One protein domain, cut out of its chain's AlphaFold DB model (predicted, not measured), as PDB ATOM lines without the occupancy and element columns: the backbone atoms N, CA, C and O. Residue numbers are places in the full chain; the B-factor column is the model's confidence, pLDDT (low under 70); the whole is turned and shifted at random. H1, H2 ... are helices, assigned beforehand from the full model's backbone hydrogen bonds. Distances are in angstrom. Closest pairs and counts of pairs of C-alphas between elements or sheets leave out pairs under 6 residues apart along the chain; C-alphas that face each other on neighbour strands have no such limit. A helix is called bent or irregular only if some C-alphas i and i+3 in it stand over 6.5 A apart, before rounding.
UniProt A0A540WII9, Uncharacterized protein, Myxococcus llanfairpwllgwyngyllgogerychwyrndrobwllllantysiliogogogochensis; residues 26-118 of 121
ATOM      1  N   ASP A  26     165.642 250.171 328.391       90.81
ATOM      2  CA  ASP A  26     166.751 249.257 328.081       90.81
ATOM      3  C   ASP A  26     167.955 249.972 327.474       90.81
ATOM      4  O   ASP A  26     169.092 249.767 327.890       90.81
ATOM      5  N   ALA A  27     167.710 250.878 326.527       91.00
ATOM      6  CA  ALA A  27     168.784 251.627 325.891       91.00
ATOM      7  C   ALA A  27     169.487 252.575 326.881       91.00
ATOM      8  O   ALA A  27     170.687 252.825 326.751       91.00
ATOM      9  N   TRP A  28     168.777 253.092 327.888       92.75
ATOM     10  CA  TRP A  28     169.405 253.823 328.989       92.75
ATOM     11  C   TRP A  28     170.137 252.907 329.968       92.75
ATOM     12  O   TRP A  28     171.217 253.286 330.417       92.75
ATOM     13  N   ALA A  29     169.601 251.721 330.260       92.94
ATOM     14  CA  ALA A  29     170.245 250.731 331.117       92.94
ATOM     15  C   ALA A  29     171.590 250.284 330.528       92.94
ATOM     16  O   ALA A  29     172.604 250.303 331.224       92.94
ATOM     17  N   GLU A  30     171.634 249.989 329.226       93.94
ATOM     18  CA  GLU A  30     172.870 249.657 328.511       93.94
ATOM     19  C   GLU A  30     173.886 250.806 328.561       93.94
ATOM     20  O   GLU A  30     175.043 250.594 328.922       93.94
ATOM     21  N   ARG A  31     173.463 252.044 328.263       95.00
ATOM     22  CA  ARG A  31     174.356 253.220 328.293       95.00
ATOM     23  C   ARG A  31     174.904 253.492 329.690       95.00
ATOM     24  O   ARG A  31     176.098 253.762 329.832       95.00
ATOM     25  N   ALA A  32     174.051 253.415 330.709       94.25
ATOM     26  CA  ALA A  32     174.453 253.595 332.096       94.25
ATOM     27  C   ALA A  32     175.441 252.501 332.525       94.25
ATOM     28  O   ALA A  32     176.466 252.826 333.122       94.25
ATOM     29  N   ALA A  33     175.185 251.239 332.157       95.19
ATOM     30  CA  ALA A  33     176.078 250.116 332.428       95.19
ATOM     31  C   ALA A  33     177.452 250.302 331.780       95.19
ATOM     32  O   ALA A  33     178.465 250.192 332.465       95.19
ATOM     33  N   THR A  34     177.500 250.636 330.485       95.88
ATOM     34  CA  THR A  34     178.764 250.897 329.786       95.88
ATOM     35  C   THR A  34     179.547 252.004 330.476       95.88
ATOM     36  O   THR A  34     180.692 251.799 330.859       95.88
ATOM     37  N   VAL A  35     178.932 253.171 330.686       95.88
ATOM     38  CA  VAL A  35     179.647 254.327 331.238       95.88
ATOM     39  C   VAL A  35     180.103 254.079 332.675       95.88
ATOM     40  O   VAL A  35     181.219 254.467 333.023       95.88
ATOM     41  N   GLN A  36     179.285 253.419 333.498       94.94
ATOM     42  CA  GLN A  36     179.676 253.035 334.850       94.94
ATOM     43  C   GLN A  36     180.875 252.091 334.834       94.94
ATOM     44  O   GLN A  36     181.879 252.387 335.471       94.94
ATOM     45  N   CYS A  37     180.818 251.012 334.061       95.75
ATOM     46  CA  CYS A  37     181.890 250.023 334.035       95.75
ATOM     47  C   CYS A  37     183.187 250.572 333.426       95.75
ATOM     48  O   CYS A  37     184.271 250.295 333.943       95.75
ATOM     49  N   SER A  38     183.102 251.417 332.392       94.88
ATOM     50  CA  SER A  38     184.274 252.121 331.865       94.88
ATOM     51  C   SER A  38     184.874 253.082 332.903       94.88
ATOM     52  O   SER A  38     186.097 253.217 332.987       94.88
ATOM     53  N   HIS A  39     184.038 253.775 333.689       95.44
ATOM     54  CA  HIS A  39     184.496 254.667 334.762       95.44
ATOM     55  C   HIS A  39     185.150 253.884 335.901       95.44
ATOM     56  O   HIS A  39     186.283 254.196 336.254       95.44
ATOM     57  N   GLU A  40     184.521 252.821 336.390       93.06
ATOM     58  CA  GLU A  40     185.074 251.954 337.431       93.06
ATOM     59  C   GLU A  40     186.431 251.357 337.014       93.06
ATOM     60  O   GLU A  40     187.403 251.401 337.774       93.06
ATOM     61  N   ALA A  41     186.544 250.856 335.780       92.00
ATOM     62  CA  ALA A  41     187.788 250.295 335.255       92.00
ATOM     63  C   ALA A  41     188.906 251.347 335.131       92.00
ATOM     64  O   ALA A  41     190.074 251.059 335.397       92.00
ATOM     65  N   ARG A  42     188.565 252.577 334.726       91.12
ATOM     66  CA  ARG A  42     189.551 253.618 334.398       91.12
ATOM     67  C   ARG A  42     189.908 254.537 335.566       91.12
ATOM     68  O   ARG A  42     191.048 254.990 335.642       91.12
ATOM     69  N   CYS A  43     188.940 254.859 336.414       91.69
ATOM     70  CA  CYS A  43     189.050 255.881 337.452       91.69
ATOM     71  C   CYS A  43     189.137 255.289 338.863       91.69
ATOM     72  O   CYS A  43     189.793 255.882 339.715       91.69
ATOM     73  N   GLU A  44     188.504 254.139 339.112       87.81
ATOM     74  CA  GLU A  44     188.418 253.540 340.455       87.81
ATOM     75  C   GLU A  44     189.270 252.270 340.607       87.81
ATOM     76  O   GLU A  44     189.552 251.842 341.725       87.81
ATOM     77  N   GLY A  45     189.754 251.708 339.495       79.56
ATOM     78  CA  GLY A  45     190.630 250.538 339.491       79.56
ATOM     79  C   GLY A  45     189.894 249.235 339.802       79.56
ATOM     80  O   GLY A  45     190.409 248.408 340.554       79.56
ATOM     81  N   SER A  46     188.691 249.061 339.242       80.19
ATOM     82  CA  SER A  46     187.897 247.836 339.405       80.19
ATOM     83  C   SER A  46     188.682 246.577 339.028       80.19
ATOM     84  O   SER A  46     189.452 246.553 338.068       80.19
ATOM     85  N   SER A  47     188.472 245.507 339.796       77.00
ATOM     86  CA  SER A  47     189.061 244.189 339.539       77.00
ATOM     87  C   SER A  47     188.260 243.351 338.542       77.00
ATOM     88  O   SER A  47     188.682 242.244 338.203       77.00
ATOM     89  N   LEU A  48     187.075 243.817 338.141       82.12
ATOM     90  CA  LEU A  48     186.224 243.133 337.176       82.12
ATOM     91  C   LEU A  48     186.597 243.539 335.750       82.12
ATOM     92  O   LEU A  48     186.915 244.694 335.481       82.12
ATOM     93  N   ASP A  49     186.510 242.577 334.833       90.00
ATOM     94  CA  ASP A  49     186.510 242.873 333.403       90.00
ATOM     95  C   ASP A  49     185.281 243.724 333.044       90.00
ATOM     96  O   ASP A  49     184.194 243.521 333.594       90.00
ATOM     97  N   GLU A  50     185.444 244.663 332.115       86.81
ATOM     98  CA  GLU A  50     184.393 245.610 331.733       86.81
ATOM     99  C   GLU A  50     183.124 244.896 331.242       86.81
ATOM    100  O   GLU A  50     182.022 245.267 331.645       86.81
ATOM    101  N   ALA A  51     183.253 243.813 330.466       90.56
ATOM    102  CA  ALA A  51     182.098 243.054 329.991       90.56
ATOM    103  C   ALA A  51     181.391 242.307 331.135       90.56
ATOM    104  O   ALA A  51     180.161 242.228 331.164       90.56
ATOM    105  N   ALA A  52     182.155 241.795 332.106       93.00
ATOM    106  CA  ALA A  52     181.602 241.151 333.297       93.00
ATOM    107  C   ALA A  52     180.900 242.153 334.229       93.00
ATOM    108  O   ALA A  52     179.898 241.806 334.859       93.00
ATOM    109  N   CYS A  53     181.402 243.386 334.310       94.62
ATOM    110  CA  CYS A  53     180.732 244.479 335.004       94.62
ATOM    111  C   CYS A  53     179.421 244.851 334.296       94.62
ATOM    112  O   CYS A  53     178.367 244.866 334.931       94.62
ATOM    113  N   MET A  54     179.453 245.063 332.975       95.12
ATOM    114  CA  MET A  54     178.268 245.462 332.211       95.12
ATOM    115  C   MET A  54     177.142 244.436 332.330       95.12
ATOM    116  O   MET A  54     175.998 244.815 332.568       95.12
ATOM    117  N   ALA A  55     177.462 243.143 332.222       94.69
ATOM    118  CA  ALA A  55     176.479 242.074 332.372       94.69
ATOM    119  C   ALA A  55     175.788 242.110 333.746       94.69
ATOM    120  O   ALA A  55     174.563 242.037 333.812       94.69
ATOM    121  N   GLN A  56     176.553 242.292 334.829       93.44
ATOM    122  CA  GLN A  56     176.002 242.389 336.187       93.44
ATOM    123  C   GLN A  56     175.124 243.629 336.376       93.44
ATOM    124  O   GLN A  56     174.086 243.560 337.031       93.44
ATOM    125  N   VAL A  57     175.530 244.772 335.819       93.69
ATOM    126  CA  VAL A  57     174.757 246.013 335.929       93.69
ATOM    127  C   VAL A  57     173.447 245.914 335.142       93.69
ATOM    128  O   VAL A  57     172.395 246.265 335.674       93.69
ATOM    129  N   ILE A  58     173.482 245.384 333.915       94.56
ATOM    130  CA  ILE A  58     172.284 245.168 333.086       94.56
ATOM    131  C   ILE A  58     171.319 244.191 333.767       94.56
ATOM    132  O   ILE A  58     170.122 244.465 333.825       94.56
ATOM    133  N   GLU A  59     171.823 243.092 334.337       93.38
ATOM    134  CA  GLU A  59     170.996 242.126 335.069       93.38
ATOM    135  C   GLU A  59     170.221 242.796 336.216       93.38
ATOM    136  O   GLU A  59     169.029 242.543 336.391       93.38
ATOM    137  N   ARG A  60     170.852 243.711 336.964       91.38
ATOM    138  CA  ARG A  60     170.165 244.457 338.031       91.38
ATOM    139  C   ARG A  60     169.061 245.366 337.499       91.38
ATOM    140  O   ARG A  60     167.985 245.405 338.087       91.38
ATOM    141  N   TYR A  61     169.287 246.065 336.385       91.31
ATOM    142  CA  TYR A  61     168.234 246.879 335.764       91.31
ATOM    143  C   TYR A  61     167.036 246.032 335.314       91.31
ATOM    144  O   TYR A  61     165.899 246.479 335.458       91.31
ATOM    145  N   GLN A  62     167.274 244.813 334.823       91.25
ATOM    146  CA  GLN A  62     166.217 243.879 334.418       91.25
ATOM    147  C   GLN A  62     165.426 243.321 335.607       91.25
ATOM    148  O   GLN A  62     164.229 243.083 335.486       91.25
ATOM    149  N   GLN A  63     166.065 243.122 336.762       90.81
ATOM    150  CA  GLN A  63     165.377 242.666 337.976       90.81
ATOM    151  C   GLN A  63     164.394 243.713 338.514       90.81
ATOM    152  O   GLN A  63     163.341 243.348 339.028       90.81
ATOM    153  N   VAL A  64     164.729 244.999 338.375       88.62
ATOM    154  CA  VAL A  64     163.917 246.115 338.884       88.62
ATOM    155  C   VAL A  64     162.835 246.550 337.895       88.62
ATOM    156  O   VAL A  64     161.800 247.069 338.306       88.62
ATOM    157  N   GLU A  65     163.035 246.335 336.593       88.44
ATOM    158  CA  GLU A  65     162.097 246.777 335.555       88.44
ATOM    159  C   GLU A  65     160.624 246.399 335.824       88.44
ATOM    160  O   GLU A  65     159.786 247.301 335.728       88.44
ATOM    161  N   PRO A  66     160.278 245.156 336.229       86.56
ATOM    162  CA  PRO A  66     158.895 244.790 336.534       86.56
ATOM    163  C   PRO A  66     158.279 245.639 337.652       86.56
ATOM    164  O   PRO A  66     157.120 246.032 337.569       86.56
ATOM    165  N   GLU A  67     159.062 245.981 338.678       85.19
ATOM    166  CA  GLU A  67     158.596 246.796 339.805       85.19
ATOM    167  C   GLU A  67     158.306 248.246 339.384       85.19
ATOM    168  O   GLU A  67     157.439 248.916 339.953       85.19
ATOM    169  N   LEU A  68     159.003 248.740 338.356       84.12
ATOM    170  CA  LEU A  68     158.799 250.081 337.808       84.12
ATOM    171  C   LEU A  68     157.540 250.188 336.943       84.12
ATOM    172  O   LEU A  68     157.030 251.300 336.777       84.12
ATOM    173  N   GLU A  69     157.059 249.084 336.365       77.31
ATOM    174  CA  GLU A  69     155.845 249.077 335.537       77.31
ATOM    175  C   GLU A  69     154.576 249.245 336.379       77.31
ATOM    176  O   GLU A  69     153.645 249.941 335.961       77.31
ATOM    177  N   ASP A  70     154.571 248.693 337.591       69.31
ATOM    178  CA  ASP A  70     153.426 248.734 338.505       69.31
ATOM    179  C   ASP A  70     153.293 250.079 339.249       69.31
ATOM    180  O   ASP A  70     152.214 250.439 339.735       69.31
ATOM    181  N   ALA A  71     154.375 250.861 339.324       72.19
ATOM    182  CA  ALA A  71     154.433 252.121 340.058       72.19
ATOM    183  C   ALA A  71     154.340 253.352 339.133       72.19
ATOM    184  O   ALA A  71     155.182 253.604 338.269       72.19
ATOM    185  N   THR A  72     153.325 254.196 339.351       75.75
ATOM    186  CA  THR A  72     153.080 255.386 338.514       75.75
ATOM    187  C   THR A  72     154.280 256.340 338.512       75.75
ATOM    188  O   THR A  72     154.656 256.886 339.545       75.75
ATOM    189  N   GLY A  73     154.857 256.583 337.331       79.31
ATOM    190  CA  GLY A  73     155.966 257.525 337.141       79.31
ATOM    191  C   GLY A  73     157.341 257.021 337.597       79.31
ATOM    192  O   GLY A  73     158.333 257.710 337.348       79.31
ATOM    193  N   ALA A  74     157.432 255.826 338.192       84.12
ATOM    194  CA  ALA A  74     158.690 255.249 338.669       84.12
ATOM    195  C   ALA A  74     159.665 254.987 337.515       84.12
ATOM    196  O   ALA A  74     160.811 255.427 337.568       84.12
ATOM    197  N   ARG A  75     159.188 254.405 336.404       87.25
ATOM    198  CA  ARG A  75     160.013 254.190 335.200       87.25
ATOM    199  C   ARG A  75     160.626 255.485 334.664       87.25
ATOM    200  O   ARG A  75     161.810 255.529 334.342       87.25
ATOM    201  N   THR A  76     159.847 256.568 334.610       87.81
ATOM    202  CA  THR A  76     160.342 257.890 334.189       87.81
ATOM    203  C   THR A  76     161.376 258.447 335.170       87.81
ATOM    204  O   THR A  76     162.380 259.020 334.742       87.81
ATOM    205  N   GLY A  77     161.158 258.259 336.475       89.38
ATOM    206  CA  GLY A  77     162.132 258.586 337.516       89.38
ATOM    207  C   GLY A  77     163.448 257.832 337.324       89.38
ATOM    208  O   GLY A  77     164.510 258.456 337.317       89.38
ATOM    209  N   CYS A  78     163.379 256.525 337.072       91.12
ATOM    210  CA  CYS A  78     164.564 255.707 336.865       91.12
ATOM    211  C   CYS A  78     165.339 256.104 335.602       91.12
ATOM    212  O   CYS A  78     166.548 256.326 335.655       91.12
ATOM    213  N   VAL A  79     164.643 256.318 334.481       91.44
ATOM    214  CA  VAL A  79     165.264 256.822 333.242       91.44
ATOM    215  C   VAL A  79     165.983 258.152 333.479       91.44
ATOM    216  O   VAL A  79     167.103 258.355 333.005       91.44
ATOM    217  N   ARG A  80     165.389 259.057 334.265       91.50
ATOM    218  CA  ARG A  80     166.038 260.319 334.638       91.50
ATOM    219  C   ARG A  80     167.295 260.091 335.485       91.50
ATOM    220  O   ARG A  80     168.297 260.763 335.240       91.50
ATOM    221  N   CYS A  81     167.254 259.175 336.449       92.75
ATOM    222  CA  CYS A  81     168.412 258.799 337.261       92.75
ATOM    223  C   CYS A  81     169.551 258.236 336.392       92.75
ATOM    224  O   CYS A  81     170.660 258.776 336.425       92.75
ATOM    225  N   MET A  82     169.266 257.241 335.541       93.69
ATOM    226  CA  MET A  82     170.235 256.634 334.614       93.69
ATOM    227  C   MET A  82     170.898 257.675 333.715       93.69
ATOM    228  O   MET A  82     172.124 257.703 333.574       93.69
ATOM    229  N   ARG A  83     170.098 258.588 333.155       93.88
ATOM    230  CA  ARG A  83     170.611 259.676 332.327       93.88
ATOM    231  C   ARG A  83     171.588 260.564 333.093       93.88
ATOM    232  O   ARG A  83     172.683 260.822 332.604       93.88
ATOM    233  N   ILE A  84     171.214 261.035 334.282       94.38
ATOM    234  CA  ILE A  84     172.067 261.940 335.064       94.38
ATOM    235  C   ILE A  84     173.364 261.251 335.493       94.38
ATOM    236  O   ILE A  84     174.427 261.861 335.388       94.38
ATOM    237  N   ARG A  85     173.305 259.982 335.909       93.31
ATOM    238  CA  ARG A  85     174.512 259.194 336.206       93.31
ATOM    239  C   ARG A  85     175.427 259.092 335.002       93.31
ATOM    240  O   ARG A  85     176.611 259.387 335.124       93.31
ATOM    241  N   THR A  86     174.864 258.749 333.846       95.25
ATOM    242  CA  THR A  86     175.605 258.685 332.584       95.25
ATOM    243  C   THR A  86     176.306 260.015 332.311       95.25
ATOM    244  O   THR A  86     177.518 260.045 332.154       95.25
ATOM    245  N   GLU A  87     175.581 261.137 332.356       95.69
ATOM    246  CA  GLU A  87     176.153 262.469 332.116       95.69
ATOM    247  C   GLU A  87     177.309 262.805 333.079       95.69
ATOM    248  O   GLU A  87     178.338 263.337 332.657       95.69
ATOM    249  N   VAL A  88     177.154 262.512 334.374       96.06
ATOM    250  CA  VAL A  88     178.166 262.834 335.392       96.06
ATOM    251  C   VAL A  88     179.409 261.950 335.246       96.06
ATOM    252  O   VAL A  88     180.532 262.457 335.295       96.06
ATOM    253  N   LEU A  89     179.231 260.645 335.035       95.94
ATOM    254  CA  LEU A  89     180.337 259.701 334.875       95.94
ATOM    255  C   LEU A  89     181.083 259.927 333.553       95.94
ATOM    256  O   LEU A  89     182.316 259.942 333.548       95.94
ATOM    257  N   THR A  90     180.370 260.217 332.459       96.31
ATOM    258  CA  THR A  90     180.980 260.639 331.189       96.31
ATOM    259  C   THR A  90     181.805 261.910 331.376       96.31
ATOM    260  O   THR A  90     182.953 261.953 330.948       96.31
ATOM    261  N   ALA A  91     181.299 262.916 332.096       96.19
ATOM    262  CA  ALA A  91     182.060 264.142 332.351       96.19
ATOM    263  C   ALA A  91     183.350 263.902 333.161       96.19
ATOM    264  O   ALA A  91     184.338 264.618 332.966       96.19
ATOM    265  N   SER A  92     183.353 262.916 334.065       96.38
ATOM    266  CA  SER A  92     184.563 262.456 334.757       96.38
ATOM    267  C   SER A  92     185.517 261.755 333.784       96.38
ATOM    268  O   SER A  92     186.693 262.117 333.709       96.38
ATOM    269  N   LEU A  93     185.022 260.805 332.987       95.00
ATOM    270  CA  LEU A  93     185.804 260.074 331.982       95.00
ATOM    271  C   LEU A  93     186.458 260.996 330.943       95.00
ATOM    272  O   LEU A  93     187.654 260.863 330.679       95.00
ATOM    273  N   ASP A  94     185.715 261.969 330.414       96.56
ATOM    274  CA  ASP A  94     186.193 262.958 329.438       96.56
ATOM    275  C   ASP A  94     187.316 263.832 330.005       96.56
ATOM    276  O   ASP A  94     188.210 264.275 329.285       96.56
ATOM    277  N   SER A  95     187.306 264.048 331.322       94.56
ATOM    278  CA  SER A  95     188.381 264.738 332.038       94.56
ATOM    279  C   SER A  95     189.561 263.829 332.400       94.56
ATOM    280  O   SER A  95     190.428 264.236 333.170       94.56
ATOM    281  N   ALA A  96     189.587 262.589 331.900       94.75
ATOM    282  CA  ALA A  96     190.521 261.548 332.320       94.75
ATOM    283  C   ALA A  96     190.555 261.380 333.853       94.75
ATOM    284  O   ALA A  96     191.626 261.291 334.449       94.75
ATOM    285  N   CYS A  97     189.371 261.365 334.475       94.75
ATOM    286  CA  CYS A  97     189.159 261.218 335.919       94.75
ATOM    287  C   CYS A  97     189.687 262.385 336.779       94.75
ATOM    288  O   CYS A  97     189.785 262.255 337.996       94.75
ATOM    289  N   GLN A  98     190.031 263.534 336.184       95.25
ATOM    290  CA  GLN A  98     190.490 264.713 336.934       95.25
ATOM    291  C   GLN A  98     189.339 265.467 337.611       95.25
ATOM    292  O   GLN A  98     189.530 266.097 338.651       95.25
ATOM    293  N   ARG A  99     188.142 265.433 337.015       93.12
ATOM    294  CA  ARG A  99     186.921 265.990 337.595       93.12
ATOM    295  C   ARG A  99     186.232 264.911 338.434       93.12
ATOM    296  O   ARG A  99     185.905 263.865 337.876       93.12
ATOM    297  N   PRO A 100     185.963 265.158 339.728       91.56
ATOM    298  CA  PRO A 100     185.239 264.199 340.552       91.56
ATOM    299  C   PRO A 100     183.793 264.033 340.072       91.56
ATOM    300  O   PRO A 100     183.205 264.944 339.483       91.56
ATOM    301  N   VAL A 101     183.216 262.870 340.367       94.00
ATOM    302  CA  VAL A 101     181.799 262.569 340.139       94.00
ATOM    303  C   VAL A 101     180.944 263.482 341.023       94.00
ATOM    304  O   VAL A 101     181.130 263.541 342.236       94.00
ATOM    305  N   ASP A 102     180.000 264.201 340.415       94.38
ATOM    306  CA  ASP A 102     179.025 265.039 341.117       94.38
ATOM    307  C   ASP A 102     177.930 264.169 341.752       94.38
ATOM    308  O   ASP A 102     176.851 263.958 341.189       94.38
ATOM    309  N   THR A 103     178.235 263.632 342.932       90.81
ATOM    310  CA  THR A 103     177.326 262.767 343.695       90.81
ATOM    311  C   THR A 103     176.051 263.497 344.111       90.81
ATOM    312  O   THR A 103     174.978 262.901 344.089       90.81
ATOM    313  N   SER A 104     176.127 264.804 344.383       92.62
ATOM    314  CA  SER A 104     174.964 265.615 344.766       92.62
ATOM    315  C   SER A 104     173.916 265.687 343.654       92.62
ATOM    316  O   SER A 104     172.711 265.596 343.899       92.62
ATOM    317  N   ARG A 105     174.370 265.784 342.398       92.62
ATOM    318  CA  ARG A 105     173.499 265.783 341.223       92.62
ATOM    319  C   ARG A 105     172.867 264.414 340.983       92.62
ATOM    320  O   ARG A 105     171.709 264.355 340.569       92.62
ATOM    321  N   ILE A 106     173.606 263.337 341.256       91.12
ATOM    322  CA  ILE A 106     173.095 261.962 341.184       91.12
ATOM    323  C   ILE A 106     172.014 261.748 342.251       91.12
ATOM    324  O   ILE A 106     170.902 261.363 341.903       91.12
ATOM    325  N   GLU A 107     172.280 262.076 343.516       90.62
ATOM    326  CA  GLU A 107     171.314 261.949 344.620       90.62
ATOM    327  C   GLU A 107     170.031 262.749 344.361       90.62
ATOM    328  O   GLU A 107     168.923 262.243 344.543       90.62
ATOM    329  N   ALA A 108     170.152 263.976 343.847       91.00
ATOM    330  CA  ALA A 108     168.996 264.804 343.505       91.00
ATOM    331  C   ALA A 108     168.118 264.205 342.387       91.00
ATOM    332  O   ALA A 108     166.923 264.504 342.311       91.00
ATOM    333  N   ALA A 109     168.693 263.394 341.495       90.38
ATOM    334  CA  ALA A 109     167.971 262.747 340.401       90.38
ATOM    335  C   ALA A 109     167.426 261.366 340.782       90.38
ATOM    336  O   ALA A 109     166.321 261.018 340.371       90.38
ATOM    337  N   CYS A 110     168.196 260.600 341.553       89.06
ATOM    338  CA  CYS A 110     167.894 259.221 341.922       89.06
ATOM    339  C   CYS A 110     167.100 259.103 343.233       89.06
ATOM    340  O   CYS A 110     166.585 258.030 343.535       89.06
ATOM    341  N   GLY A 111     166.966 260.194 343.992       84.69
ATOM    342  CA  GLY A 111     166.382 260.178 345.328       84.69
ATOM    343  C   GLY A 111     167.346 259.606 346.370       84.69
ATOM    344  O   GLY A 111     168.379 259.020 346.037       84.69
ATOM    345  N   ALA A 112     166.997 259.782 347.647       74.38
ATOM    346  CA  ALA A 112     167.718 259.132 348.737       74.38
ATOM    347  C   ALA A 112     167.709 257.611 348.521       74.38
ATOM    348  O   ALA A 112     166.684 257.055 348.122       74.38
ATOM    349  N   ASP A 113     168.853 256.962 348.738       66.56
ATOM    350  CA  ASP A 113     169.027 255.511 348.585       66.56
ATOM    351  C   ASP A 113     168.587 254.953 347.217       66.56
ATOM    352  O   ASP A 113     168.104 253.828 347.124       66.56
ATOM    353  N   GLN A 114     168.731 255.739 346.141       75.62
ATOM    354  CA  GLN A 114     168.409 255.316 344.769       75.62
ATOM    355  C   GLN A 114     166.933 254.922 344.559       75.62
ATOM    356  O   GLN A 114     166.616 254.158 343.647       75.62
ATOM    357  N   GLN A 115     166.008 255.475 345.356       77.81
ATOM    358  CA  GLN A 115     164.567 255.183 345.276       77.81
ATOM    359  C   GLN A 115     163.968 255.300 343.866       77.81
ATOM    360  O   GLN A 115     163.008 254.600 343.558       77.81
ATOM    361  N   ALA A 116     164.521 256.149 342.995       80.62
ATOM    362  CA  ALA A 116     164.041 256.305 341.624       80.62
ATOM    363  C   ALA A 116     164.192 255.034 340.771       80.62
ATOM    364  O   ALA A 116     163.386 254.844 339.866       80.62
ATOM    365  N   CYS A 117     165.193 254.194 341.048       83.44
ATOM    366  CA  CYS A 117     165.442 252.913 340.379       83.44
ATOM    367  C   CYS A 117     165.522 251.756 341.391       83.44
ATOM    368  O   CYS A 117     166.293 250.836 341.154       83.44
ATOM    369  N   ALA A 118     164.829 251.858 342.534       76.50
ATOM    370  CA  ALA A 118     164.910 250.966 343.699       76.50
ATOM    371  C   ALA A 118     165.684 249.646 343.464       76.50
ATOM    372  O   ALA A 118     165.148 248.697 342.908       76.50
TER     373      ALA A 118
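Overview. This is residues 26 to 118 of the 121 residues of an uncharacterized protein of Myxococcus llanfairpwllgwyngyllgogerychwyrndrobwllllantysiliogogogochensis (UniProt A0A540WII9). Three long helices make an up-and-down bundle: H2 and H3 form a narrow V joined at residues 71 to 73, and H1 sits between them, crossing both at a slant. The two short last helices pack on H3, H4 folded back along it and H5 across its first part. The printed part has 93 residues with five named helices, H1 to H5 in chain order, and no named strand; the class is all helix. The whole is compact, with a radius of gyration of the C-alphas of 13.1 A and spans of 39 by 27 by 20 A.

Arrangement. Start at H1, residues 26 to 44, and go on to H2, residues 50 to 70: they touch as a helical hairpin, opposite ways at a steep tilt of 40 degrees, with the C-alphas of Ala 33 and Met 54 closest at 5.1 A. Next comes H3, residues 74 to 94, the hub, which touches the four other helices. H1 and H3 touch, the same way at a shallow tilt of 34.8 degrees, only just short of steep; their closest C-alphas, Ala 32 and Thr 86, are 5.2 A apart. H2 and H3 touch only at the corner, through residues 65 to 69 and 74 to 75; the closest C-alphas are those of Leu 68 and Arg 75, 5.0 A apart. H4, residues 103 to 110, forms a helical hairpin with H3 at a shallow tilt of 23 degrees, opposite ways, with the C-alphas of Cys 81 and Cys 110 closest at 4.7 A. H5, residues 112 to 117, touches residues 74 to 81 of H3, only just about perpendicular at 71 degrees; the closest C-alphas, Cys 78 and Cys 117, are 4.6 A apart. H4 and H5 touch only at the corner, with the C-alphas of Cys 110 and Ala 116 closest at 4.8 A. H1 is apart from H4 and H5. In H1, H3 and H4 every O i to N i+4 pair is within hydrogen-bond range; in H2 14 of 17 are, and in H5 0 of 2, beside 2 of 3 O i to N i+3 pairs.

Along the chain. Find C-alpha 26 at (166.751, 249.257, 328.081); from there H1 runs 25.3 A to C-alpha 44. H2 runs 31.9 A, with a kink of 27 degrees near residue 64, and is only just irregular: C-alphas 63 and 66 are 7.0 A apart. H3 begins at C-alpha 74, (158.690, 255.249, 338.669), and runs 30.0 A. H4 measures 10.2 A. H5 measures 10.7 A and is irregular, with C-alphas 113 and 116 8.6 A apart; it ends at C-alpha 117, (165.442, 252.913, 340.379).

Size, cuts and confidence. Look to Asp 70 and Gln 98 for the two C-alphas farthest apart, 40.4 A. The printed part has no cut; the links H1 to H2, H2 to H3 and H4 to H5 are tight, and the 8-residue link H3 to H4 is short. The mean pLDDT of the printed part is 89.7, and residues 70 and 113 are under 70.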